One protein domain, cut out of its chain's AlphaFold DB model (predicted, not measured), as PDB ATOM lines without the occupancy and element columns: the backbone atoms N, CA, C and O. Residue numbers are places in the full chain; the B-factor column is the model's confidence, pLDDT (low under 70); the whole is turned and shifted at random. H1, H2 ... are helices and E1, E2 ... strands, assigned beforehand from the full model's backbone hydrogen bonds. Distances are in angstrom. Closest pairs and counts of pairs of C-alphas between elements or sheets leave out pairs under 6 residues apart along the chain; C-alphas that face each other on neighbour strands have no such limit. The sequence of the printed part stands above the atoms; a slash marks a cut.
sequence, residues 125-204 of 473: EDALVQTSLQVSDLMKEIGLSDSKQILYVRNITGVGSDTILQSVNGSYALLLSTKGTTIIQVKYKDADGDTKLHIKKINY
ATOM      1  N   GLU A 125      54.842 -29.181  53.605       90.12
ATOM      2  CA  GLU A 125      53.515 -29.125  54.228       90.12
ATOM      3  C   GLU A 125      52.712 -27.847  53.929       90.12
ATOM      4  O   GLU A 125      51.523 -27.789  54.252       90.12
ATOM      5  N   ASP A 126      53.345 -26.825  53.354       94.12
ATOM      6  CA  ASP A 126      52.690 -25.598  52.886       94.12
ATOM      7  C   ASP A 126      52.521 -25.606  51.375       94.12
ATOM      8  O   ASP A 126      51.453 -25.276  50.853       94.12
ATOM      9  N   ALA A 127      53.571 -26.029  50.671       93.44
ATOM     10  CA  ALA A 127      53.601 -26.093  49.220       93.44
ATOM     11  C   ALA A 127      52.690 -27.190  48.651       93.44
ATOM     12  O   ALA A 127      52.291 -27.099  47.487       93.44
ATOM     13  N   LEU A 128      52.374 -28.230  49.432       94.12
ATOM     14  CA  LEU A 128      51.639 -29.402  48.966       94.12
ATOM     15  C   LEU A 128      50.478 -29.771  49.891       94.12
ATOM     16  O   LEU A 128      50.602 -29.816  51.111       94.12
ATOM     17  N   VAL A 129      49.350 -30.132  49.282       94.56
ATOM     18  CA  VAL A 129      48.183 -30.696  49.967       94.56
ATOM     19  C   VAL A 129      47.965 -32.125  49.502       94.56
ATOM     20  O   VAL A 129      47.865 -32.398  48.305       94.56
ATOM     21  N   GLN A 130      47.867 -33.048  50.457       93.56
ATOM     22  CA  GLN A 130      47.572 -34.442  50.161       93.56
ATOM     23  C   GLN A 130      46.076 -34.651  49.908       93.56
ATOM     24  O   GLN A 130      45.224 -34.173  50.654       93.56
ATOM     25  N   THR A 131      45.750 -35.412  48.865       94.12
ATOM     26  CA  THR A 131      44.385 -35.860  48.569       94.12
ATOM     27  C   THR A 131      44.390 -37.261  47.950       94.12
ATOM     28  O   THR A 131      45.435 -37.901  47.835       94.12
ATOM     29  N   SER A 132      43.221 -37.769  47.565       94.25
ATOM     30  CA  SER A 132      43.052 -39.095  46.973       94.25
ATOM     31  C   SER A 132      42.315 -39.028  45.639       94.25
ATOM     32  O   SER A 132      41.294 -38.350  45.537       94.25
ATOM     33  N   LEU A 133      42.782 -39.783  44.646       93.62
ATOM     34  CA  LEU A 133      42.084 -40.000  43.379       93.62
ATOM     35  C   LEU A 133      41.661 -41.462  43.271       93.62
ATOM     36  O   LEU A 133      42.511 -42.349  43.172       93.62
ATOM     37  N   GLN A 134      40.352 -41.703  43.245       96.94
ATOM     38  CA  GLN A 134      39.816 -43.045  43.051       96.94
ATOM     39  C   GLN A 134      40.121 -43.538  41.635       96.94
ATOM     40  O   GLN A 134      39.900 -42.832  40.647       96.94
ATOM     41  N   VAL A 135      40.604 -44.778  41.530       95.69
ATOM     42  CA  VAL A 135      40.893 -45.425  40.242       95.69
ATOM     43  C   VAL A 135      39.620 -45.515  39.400       95.69
ATOM     44  O   VAL A 135      39.681 -45.283  38.197       95.69
ATOM     45  N   SER A 136      38.467 -45.787  40.018       95.94
ATOM     46  CA  SER A 136      37.172 -45.858  39.328       95.94
ATOM     47  C   SER A 136      36.776 -44.535  38.676       95.94
ATOM     48  O   SER A 136      36.309 -44.529  37.539       95.94
ATOM     49  N   ASP A 137      36.988 -43.417  39.373       95.62
ATOM     50  CA  ASP A 137      36.649 -42.086  38.871       95.62
ATOM     51  C   ASP A 137      37.569 -41.702  37.721       95.62
ATOM     52  O   ASP A 137      37.101 -41.223  36.688       95.62
ATOM     53  N   LEU A 138      38.866 -41.995  37.869       95.00
ATOM     54  CA  LEU A 138      39.825 -41.802  36.795       95.00
ATOM     55  C   LEU A 138      39.442 -42.635  35.572       95.00
ATOM     56  O   LEU A 138      39.346 -42.080  34.487       95.00
ATOM     57  N   MET A 139      39.182 -43.936  35.736       95.19
ATOM     58  CA  MET A 139      38.782 -44.824  34.641       95.19
ATOM     59  C   MET A 139      37.519 -44.335  33.937       95.19
ATOM     60  O   MET A 139      37.478 -44.328  32.709       95.19
ATOM     61  N   LYS A 140      36.516 -43.882  34.694       95.94
ATOM     62  CA  LYS A 140      35.298 -43.295  34.134       95.94
ATOM     63  C   LYS A 140      35.596 -42.029  33.328       95.94
ATOM     64  O   LYS A 140      35.017 -41.858  32.261       95.94
ATOM     65  N   GLU A 141      36.494 -41.170  33.813       93.88
ATOM     66  CA  GLU A 141      36.921 -39.942  33.127       93.88
ATOM     67  C   GLU A 141      37.590 -40.239  31.775       93.88
ATOM     68  O   GLU A 141      37.288 -39.574  30.788       93.88
ATOM     69  N   ILE A 142      38.461 -41.252  31.714       94.19
ATOM     70  CA  ILE A 142      39.220 -41.602  30.497       94.19
ATOM     71  C   ILE A 142      38.564 -42.695  29.636       94.19
ATOM     72  O   ILE A 142      39.114 -43.071  28.602       94.19
ATOM     73  N   GLY A 143      37.396 -43.206  30.040       94.00
ATOM     74  CA  GLY A 143      36.629 -44.207  29.293       94.00
ATOM     75  C   GLY A 143      37.201 -45.630  29.336       94.00
ATOM     76  O   GLY A 143      37.099 -46.355  28.350       94.00
ATOM     77  N   LEU A 144      37.809 -46.040  30.453       94.25
ATOM     78  CA  LEU A 144      38.355 -47.389  30.644       94.25
ATOM     79  C   LEU A 144      37.413 -48.316  31.414       94.25
ATOM     80  O   LEU A 144      36.716 -47.900  32.337       94.25
ATOM     81  N   SER A 145      37.463 -49.605  31.070       90.75
ATOM     82  CA  SER A 145      36.676 -50.670  31.704       90.75
ATOM     83  C   SER A 145      37.491 -51.590  32.618       90.75
ATOM     84  O   SER A 145      36.914 -52.188  33.522       90.75
ATOM     85  N   ASP A 146      38.813 -51.696  32.429       93.00
ATOM     86  CA  ASP A 146      39.715 -52.473  33.293       93.00
ATOM     87  C   ASP A 146      40.902 -51.613  33.765       93.00
ATOM     88  O   ASP A 146      41.610 -51.004  32.965       93.00
ATOM     89  N   SER A 147      41.165 -51.587  35.075       92.00
ATOM     90  CA  SER A 147      42.289 -50.846  35.659       92.00
ATOM     91  C   SER A 147      43.655 -51.325  35.162       92.00
ATOM     92  O   SER A 147      44.606 -50.550  35.170       92.00
ATOM     93  N   LYS A 148      43.771 -52.577  34.693       92.69
ATOM     94  CA  LYS A 148      45.016 -53.121  34.114       92.69
ATOM     95  C   LYS A 148      45.434 -52.418  32.825       92.69
ATOM     96  O   LYS A 148      46.583 -52.539  32.408       92.69
ATOM     97  N   GLN A 149      44.515 -51.686  32.197       95.31
ATOM     98  CA  GLN A 149      44.816 -50.851  31.042       95.31
ATOM     99  C   GLN A 149      45.660 -49.625  31.423       95.31
ATOM    100  O   GLN A 149      46.329 -49.063  30.559       95.31
ATOM    101  N   ILE A 150      45.674 -49.215  32.695       96.44
ATOM    102  CA  ILE A 150      46.520 -48.124  33.184       96.44
ATOM    103  C   ILE A 150      47.953 -48.641  33.330       96.44
ATOM    104  O   ILE A 150      48.236 -49.521  34.139       96.44
ATOM    105  N   LEU A 151      48.874 -48.064  32.556       96.44
ATOM    106  CA  LEU A 151      50.296 -48.404  32.600       96.44
ATOM    107  C   LEU A 151      51.006 -47.652  33.727       96.44
ATOM    108  O   LEU A 151      51.808 -48.236  34.449       96.44
ATOM    109  N   TYR A 152      50.726 -46.353  33.870       96.44
ATOM    110  CA  TYR A 152      51.147 -45.568  35.027       96.44
ATOM    111  C   TYR A 152      50.279 -44.328  35.212       96.44
ATOM    112  O   TYR A 152      49.710 -43.789  34.258       96.44
ATOM    113  N   VAL A 153      50.281 -43.829  36.447       96.94
ATOM    114  CA  VAL A 153      49.827 -42.483  36.797       96.94
ATOM    115  C   VAL A 153      51.016 -41.726  37.374       96.94
ATOM    116  O   VAL A 153      51.719 -42.247  38.235       96.94
ATOM    117  N   ARG A 154      51.269 -40.516  36.881       96.94
ATOM    118  CA  ARG A 154      52.359 -39.644  37.322       96.94
ATOM    119  C   ARG A 154      51.785 -38.335  37.854       96.94
ATOM    120  O   ARG A 154      51.017 -37.681  37.157       96.94
ATOM    121  N   ASN A 155      52.173 -37.972  39.071       96.81
ATOM    122  CA  ASN A 155      51.847 -36.713  39.733       96.81
ATOM    123  C   ASN A 155      53.010 -35.744  39.544       96.81
ATOM    124  O   ASN A 155      54.125 -36.077  39.925       96.81
ATOM    125  N   ILE A 156      52.754 -34.564  38.992       96.00
ATOM    126  CA  ILE A 156      53.763 -33.523  38.775       96.00
ATOM    127  C   ILE A 156      53.283 -32.261  39.483       96.00
ATOM    128  O   ILE A 156      52.224 -31.738  39.137       96.00
ATOM    129  N   THR A 157      54.020 -31.795  40.485       92.44
ATOM    130  CA  THR A 157      53.630 -30.650  41.336       92.44
ATOM    131  C   THR A 157      54.454 -29.394  41.061       92.44
ATOM    132  O   THR A 157      54.099 -28.311  41.522       92.44
ATOM    133  N   GLY A 158      55.526 -29.522  40.280       86.62
ATOM    134  CA  GLY A 158      56.408 -28.426  39.899       86.62
ATOM    135  C   GLY A 158      57.499 -28.886  38.935       86.62
ATOM    136  O   GLY A 158      57.577 -30.058  38.558       86.62
ATOM    137  N   VAL A 159      58.355 -27.952  38.524       74.88
ATOM    138  CA  VAL A 159      59.494 -28.248  37.643       74.88
ATOM    139  C   VAL A 159      60.437 -29.226  38.344       74.88
ATOM    140  O   VAL A 159      60.888 -28.970  39.454       74.88
ATOM    141  N   GLY A 160      60.716 -30.365  37.705       75.31
ATOM    142  CA  GLY A 160      61.595 -31.399  38.261       75.31
ATOM    143  C   GLY A 160      61.013 -32.191  39.441       75.31
ATOM    144  O   GLY A 160      61.722 -33.026  39.993       75.31
ATOM    145  N   SER A 161      59.746 -31.964  39.812       83.88
ATOM    146  CA  SER A 161      59.054 -32.708  40.870       83.88
ATOM    147  C   SER A 161      57.964 -33.588  40.264       83.88
ATOM    148  O   SER A 161      56.851 -33.125  39.997       83.88
ATOM    149  N   ASP A 162      58.296 -34.856  40.006       90.62
ATOM    150  CA  ASP A 162      57.343 -35.870  39.569       90.62
ATOM    151  C   ASP A 162      57.427 -37.166  40.386       90.62
ATOM    152  O   ASP A 162      58.460 -37.556  40.924       90.62
ATOM    153  N   THR A 163      56.293 -37.847  40.528       93.31
ATOM    154  CA  THR A 163      56.203 -39.124  41.239       93.31
ATOM    155  C   THR A 163      55.267 -40.058  40.493       93.31
ATOM    156  O   THR A 163      54.143 -39.689  40.153       93.31
ATOM    157  N   ILE A 164      55.718 -41.285  40.229       95.69
ATOM    158  CA  ILE A 164      54.840 -42.347  39.730       95.69
ATOM    159  C   ILE A 164      54.057 -42.901  40.913       95.69
ATOM    160  O   ILE A 164      54.634 -43.353  41.900       95.69
ATOM    161  N   LEU A 165      52.736 -42.864  40.804       94.69
ATOM    162  CA  LEU A 165      51.837 -43.234  41.878       94.69
ATOM    163  C   LEU A 165      51.541 -44.727  41.864       94.69
ATOM    164  O   LEU A 165      51.310 -45.329  40.813       94.69
ATOM    165  N   GLN A 166      51.466 -45.300  43.058       92.62
ATOM    166  CA  GLN A 166      50.954 -46.646  43.268       92.62
ATOM    167  C   GLN A 166      49.511 -46.565  43.753       92.62
ATOM    168  O   GLN A 166      49.177 -45.741  44.604       92.62
ATOM    169  N   SER A 167      48.652 -47.416  43.192       91.94
ATOM    170  CA  SER A 167      47.292 -47.572  43.698       91.94
ATOM    171  C   SER A 167      47.322 -48.463  44.931       91.94
ATOM    172  O   SER A 167      47.851 -49.575  44.886       91.94
ATOM    173  N   VAL A 168      46.734 -47.981  46.018       91.19
ATOM    174  CA  VAL A 168      46.519 -48.747  47.245       91.19
ATOM    175  C   VAL A 168      45.019 -48.761  47.499       91.19
ATOM    176  O   VAL A 168      44.385 -47.711  47.553       91.19
ATOM    177  N   ASN A 169      44.438 -49.958  47.612       91.81
ATOM    178  CA  ASN A 169      43.000 -50.155  47.837       91.81
ATOM    179  C   ASN A 169      42.099 -49.399  46.840       91.81
ATOM    180  O   ASN A 169      41.049 -48.885  47.212       91.81
ATOM    181  N   GLY A 170      42.511 -49.321  45.569       92.88
ATOM    182  CA  GLY A 170      41.721 -48.670  44.520       92.88
ATOM    183  C   GLY A 170      41.849 -47.145  44.470       92.88
ATOM    184  O   GLY A 170      41.091 -46.513  43.740       92.88
ATOM    185  N   SER A 171      42.814 -46.552  45.177       94.69
ATOM    186  CA  SER A 171      43.050 -45.107  45.173       94.69
ATOM    187  C   SER A 171      44.525 -44.760  44.998       94.69
ATOM    188  O   SER A 171      45.408 -45.428  45.535       94.69
ATOM    189  N   TYR A 172      44.786 -43.658  44.303       95.19
ATOM    190  CA  TYR A 172      46.089 -43.000  44.275       95.19
ATOM    191  C   TYR A 172      46.145 -41.911  45.348       95.19
ATOM    192  O   TYR A 172      45.204 -41.126  45.467       95.19
ATOM    193  N   ALA A 173      47.238 -41.840  46.110       94.25
ATOM    194  CA  ALA A 173      47.535 -40.685  46.953       94.25
ATOM    195  C   ALA A 173      48.170 -39.594  46.082       94.25
ATOM    196  O   ALA A 173      49.193 -39.835  45.443       94.25
ATOM    197  N   LEU A 174      47.536 -38.426  46.024       93.56
ATOM    198  CA  LEU A 174      48.000 -37.275  45.259       93.56
ATOM    199  C   LEU A 174      48.597 -36.225  46.186       93.56
ATOM    200  O   LEU A 174      48.102 -36.017  47.292       93.56
ATOM    201  N   LEU A 175      49.584 -35.505  45.671       94.94
ATOM    202  CA  LEU A 175      50.019 -34.219  46.192       94.94
ATOM    203  C   LEU A 175      49.600 -33.145  45.190       94.94
ATOM    204  O   LEU A 175      49.891 -33.249  43.996       94.94
ATOM    205  N   LEU A 176      48.891 -32.133  45.677       95.56
ATOM    206  CA  LEU A 176      48.499 -30.961  44.908       95.56
ATOM    207  C   LEU A 176      49.353 -29.772  45.338       95.56
ATOM    208  O   LEU A 176      49.418 -29.469  46.523       95.56
ATOM    209  N   SER A 177      49.974 -29.096  44.379       95.69
ATOM    210  CA  SER A 177      50.647 -27.815  44.587       95.69
ATOM    211  C   SER A 177      49.655 -26.738  45.017       95.69
ATOM    212  O   SER A 177      48.612 -26.572  44.383       95.69
ATOM    213  N   THR A 178      49.989 -26.004  46.078       95.25
ATOM    214  CA  THR A 178      49.230 -24.836  46.559       95.25
ATOM    215  C   THR A 178      49.588 -23.556  45.809       95.25
ATOM    216  O   THR A 178      48.779 -22.636  45.760       95.25
ATOM    217  N   LYS A 179      50.759 -23.526  45.167       91.88
ATOM    218  CA  LYS A 179      51.301 -22.357  44.458       91.88
ATOM    219  C   LYS A 179      51.066 -22.393  42.949       91.88
ATOM    220  O   LYS A 179      51.206 -21.380  42.273       91.88
ATOM    221  N   GLY A 180      50.752 -23.560  42.386       89.94
ATOM    222  CA  GLY A 180      50.681 -23.724  40.938       89.94
ATOM    223  C   GLY A 180      49.847 -24.905  40.463       89.94
ATOM    224  O   GLY A 180      49.193 -25.614  41.228       89.94
ATOM    225  N   THR A 181      49.865 -25.118  39.150       94.44
ATOM    226  CA  THR A 181      49.128 -26.213  38.523       94.44
ATOM    227  C   THR A 181      49.803 -27.550  38.800       94.44
ATOM    228  O   THR A 181      50.942 -27.786  38.405       94.44
ATOM    229  N   THR A 182      49.049 -28.473  39.384       96.50
ATOM    230  CA  THR A 182      49.418 -29.887  39.445       96.50
ATOM    231  C   THR A 182      48.998 -30.584  38.161       96.50
ATOM    232  O   THR A 182      47.878 -30.403  37.682       96.50
ATOM    233  N   ILE A 183      49.874 -31.412  37.602       96.88
ATOM    234  CA  ILE A 183      49.586 -32.212  36.414       96.88
ATOM    235  C   ILE A 183      49.532 -33.687  36.805       96.88
ATOM    236  O   ILE A 183      50.493 -34.236  37.341       96.88
ATOM    237  N   ILE A 184      48.420 -34.343  36.484       97.06
ATOM    238  CA  ILE A 184      48.280 -35.796  36.543       97.06
ATOM    239  C   ILE A 184      48.377 -36.336  35.119       97.06
ATOM    240  O   ILE A 184      47.512 -36.077  34.282       97.06
ATOM    241  N   GLN A 185      49.445 -37.076  34.836       97.31
ATOM    242  CA  GLN A 185      49.647 -37.750  33.557       97.31
ATOM    243  C   GLN A 185      49.304 -39.230  33.692       97.31
ATOM    244  O   GLN A 185      49.870 -39.930  34.531       97.31
ATOM    245  N   VAL A 186      48.405 -39.717  32.845       97.56
ATOM    246  CA  VAL A 186      47.951 -41.108  32.857       97.56
ATOM    247  C   VAL A 186      48.280 -41.736  31.522       97.56
ATOM    248  O   VAL A 186      47.717 -41.365  30.494       97.56
ATOM    249  N   LYS A 187      49.204 -42.694  31.530       97.75
ATOM    250  CA  LYS A 187      49.520 -43.484  30.345       97.75
ATOM    251  C   LYS A 187      48.761 -44.794  30.420       97.75
ATOM    252  O   LYS A 187      48.858 -45.500  31.424       97.75
ATOM    253  N   TYR A 188      48.026 -45.126  29.370       97.50
ATOM    254  CA  TYR A 188      47.137 -46.284  29.363       97.50
ATOM    255  C   TYR A 188      47.026 -46.921  27.976       97.50
ATOM    256  O   TYR A 188      47.538 -46.389  26.990       97.50
ATOM    257  N   LYS A 189      46.385 -48.087  27.926       96.88
ATOM    258  CA  LYS A 189      46.003 -48.821  26.720       96.88
ATOM    259  C   LYS A 189      44.510 -48.641  26.467       96.88
ATOM    260  O   LYS A 189      43.719 -48.960  27.348       96.88
ATOM    261  N   ASP A 190      44.118 -48.114  25.316       93.50
ATOM    262  CA  ASP A 190      42.696 -48.006  24.967       93.50
ATOM    263  C   ASP A 190      42.086 -49.374  24.595       93.50
ATOM    264  O   ASP A 190      42.712 -50.421  24.788       93.50
ATOM    265  N   ALA A 191      40.835 -49.377  24.124       89.69
ATOM    266  CA  ALA A 191      40.119 -50.598  23.750       89.69
ATOM    267  C   ALA A 191      40.777 -51.354  22.581       89.69
ATOM    268  O   ALA A 191      40.681 -52.580  22.526       89.69
ATOM    269  N   ASP A 192      41.482 -50.642  21.701       91.75
ATOM    270  CA  ASP A 192      42.183 -51.205  20.545       91.75
ATOM    271  C   ASP A 192      43.601 -51.692  20.908       91.75
ATOM    272  O   ASP A 192      44.292 -52.315  20.099       91.75
ATOM    273  N   GLY A 193      44.044 -51.452  22.148       91.69
ATOM    274  CA  GLY A 193      45.385 -51.791  22.624       91.69
ATOM    275  C   GLY A 193      46.447 -50.747  22.259       91.69
ATOM    276  O   GLY A 193      47.649 -50.983  22.471       91.69
ATOM    277  N   ASP A 194      46.038 -49.577  21.773       95.62
ATOM    278  CA  ASP A 194      46.927 -48.462  21.488       95.62
ATOM    279  C   ASP A 194      47.308 -47.729  22.769       95.62
ATOM    280  O   ASP A 194      46.526 -47.546  23.701       95.62
ATOM    281  N   THR A 195      48.561 -47.285  22.829       97.19
ATOM    282  CA  THR A 195      49.049 -46.513  23.970       97.19
ATOM    283  C   THR A 195      48.593 -45.061  23.847       97.19
ATOM    284  O   THR A 195      48.982 -44.376  22.901       97.19
ATOM    285  N   LYS A 196      47.848 -44.564  24.835       97.31
ATOM    286  CA  LYS A 196      47.404 -43.168  24.928       97.31
ATOM    287  C   LYS A 196      47.972 -42.489  26.175       97.31
ATOM    288  O   LYS A 196      48.420 -43.147  27.119       97.31
ATOM    289  N   LEU A 197      47.974 -41.159  26.151       97.12
ATOM    290  CA  LEU A 197      48.368 -40.304  27.266       97.12
ATOM    291  C   LEU A 197      47.236 -39.313  27.542       97.12
ATOM    292  O   LEU A 197      46.905 -38.505  26.679       97.12
ATOM    293  N   HIS A 198      46.678 -39.368  28.747       97.00
ATOM    294  CA  HIS A 198      45.752 -38.366  29.266       97.00
ATOM    295  C   HIS A 198      46.493 -37.416  30.203       97.00
ATOM    296  O   HIS A 198      47.353 -37.844  30.975       97.00
ATOM    297  N   ILE A 199      46.165 -36.126  30.136       96.81
ATOM    298  CA  ILE A 199      46.767 -35.082  30.969       96.81
ATOM    299  C   ILE A 199      45.642 -34.314  31.657       96.81
ATOM    300  O   ILE A 199      44.875 -33.610  31.004       96.81
ATOM    301  N   LYS A 200      45.593 -34.400  32.984       94.81
ATOM    302  CA  LYS A 200      44.670 -33.639  33.826       94.81
ATOM    303  C   LYS A 200      45.435 -32.543  34.559       94.81
ATOM    304  O   LYS A 200      46.426 -32.822  35.228       94.81
ATOM    305  N   LYS A 201      44.977 -31.299  34.430       95.75
ATOM    306  CA  LYS A 201      45.511 -30.139  35.156       95.75
ATOM    307  C   LYS A 201      44.607 -29.833  36.345       95.75
ATOM    308  O   LYS A 201      43.391 -29.778  36.183       95.75
ATOM    309  N   ILE A 202      45.195 -29.645  37.519       95.25
ATOM    310  CA  ILE A 202      44.494 -29.349  38.768       95.25
ATOM    311  C   ILE A 202      45.114 -28.087  39.359       95.25
ATOM    312  O   ILE A 202      46.296 -28.081  39.691       95.25
ATOM    313  N   ASN A 203      44.311 -27.037  39.500       95.12
ATOM    314  CA  ASN A 203      44.673 -25.860  40.283       95.12
ATOM    315  C   ASN A 203      44.001 -26.010  41.643       95.12
ATOM    316  O   ASN A 203      42.772 -26.049  41.719       95.12
ATOM    317  N   TYR A 204      44.802 -26.177  42.690       95.44
ATOM    318  CA  TYR A 204      44.271 -26.252  44.040       95.44
ATOM    319  C   TYR A 204      43.699 -24.893  44.446       95.44
ATOM    320  O   TYR A 204      44.321 -23.862  44.196       95.44
TER     321      TYR A 204
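This is residues 125 to 204 of the 473 residues of the protein "DUF4430 domain-containing protein" of Firmicutes bacterium CAG:238 (UniProt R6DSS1). A twisted antiparallel sheet of four strands, E3 - E2 - E5 - E6, has a two-stranded ribbon, E1 and E4, folded over its E3 and E2 side, with E4 nearer to the sheet than E1. The short helix H1 packs on the same sheet from its E6, E5 and E2 strands, beside the strands. The printed part has 80 residues, with one named helix and six named strands in the order E1 H1 E2 E3 E4 E5 E6, and its class is mostly strand. It is compact, with a radius of gyration of the C-alphas of 12.7 A, and elongated in outline, spanning 41 by 25 by 17 A.

In the larger sheet, the inner strands E2, residues 150 to 158, and E5, residues 182 to 189, are antiparallel at 165 degrees, with N 154 and O 185 2.8 A apart, within hydrogen-bond range. E3, residues 161 to 165, is an edge strand and forms a hairpin with E2 at 153 degrees, with N 163 and O 155 2.9 A apart. E6, residues 195 to 202, is the other edge strand and forms a hairpin with E5 at 160 degrees, with N 184 and O 200 2.8 A apart. The sheet is twisted, its C-alphas lying up to 4.4 A off its best plane. H1, residues 135 to 142, is on this sheet at a height of 7.2 A, over none of its strands; its closest C-alphas with E6 are those of Ile 142 and His 198, 7.4 A apart. Every O i to N i+4 pair in H1 is within hydrogen-bond range. E4, residues 171 to 177, has 6 pairs of C-alphas within 8 A of E2, the closest being those of Thr 157 and Ser 177, 5.2 A apart. E1, residues 128 to 134, is the antiparallel neighbour of E4 at 150 degrees, with N 131 and O 174 2.9 A apart. E1 is apart from E3, E5 and E6.

E2 is 23.0 A long from first to last C-alpha, E5 and E6 23.1 A each, E1 19.0 A, E4 18.9 A, E3 12.8 A and H1 10.6 A. C-alpha 128, where E1 begins, is at (51.639, -29.402, 48.966). C-alpha 150, where E2 begins, is at (46.520, -48.124, 33.184), and C-alpha 202, where E6 ends, is at (44.494, -29.349, 38.768).

The two C-alphas farthest apart are those of Asp 126 and Asp 192, 42.6 A. The printed part has no cut and no long link; the link from H1 to E2 is short, with 7 residues, and the others are tight. Residues 167 to 168 pair antiparallel with residues 171 to 172 of E4. The mean pLDDT of the printed part is 93.9, and no printed residue is under 70.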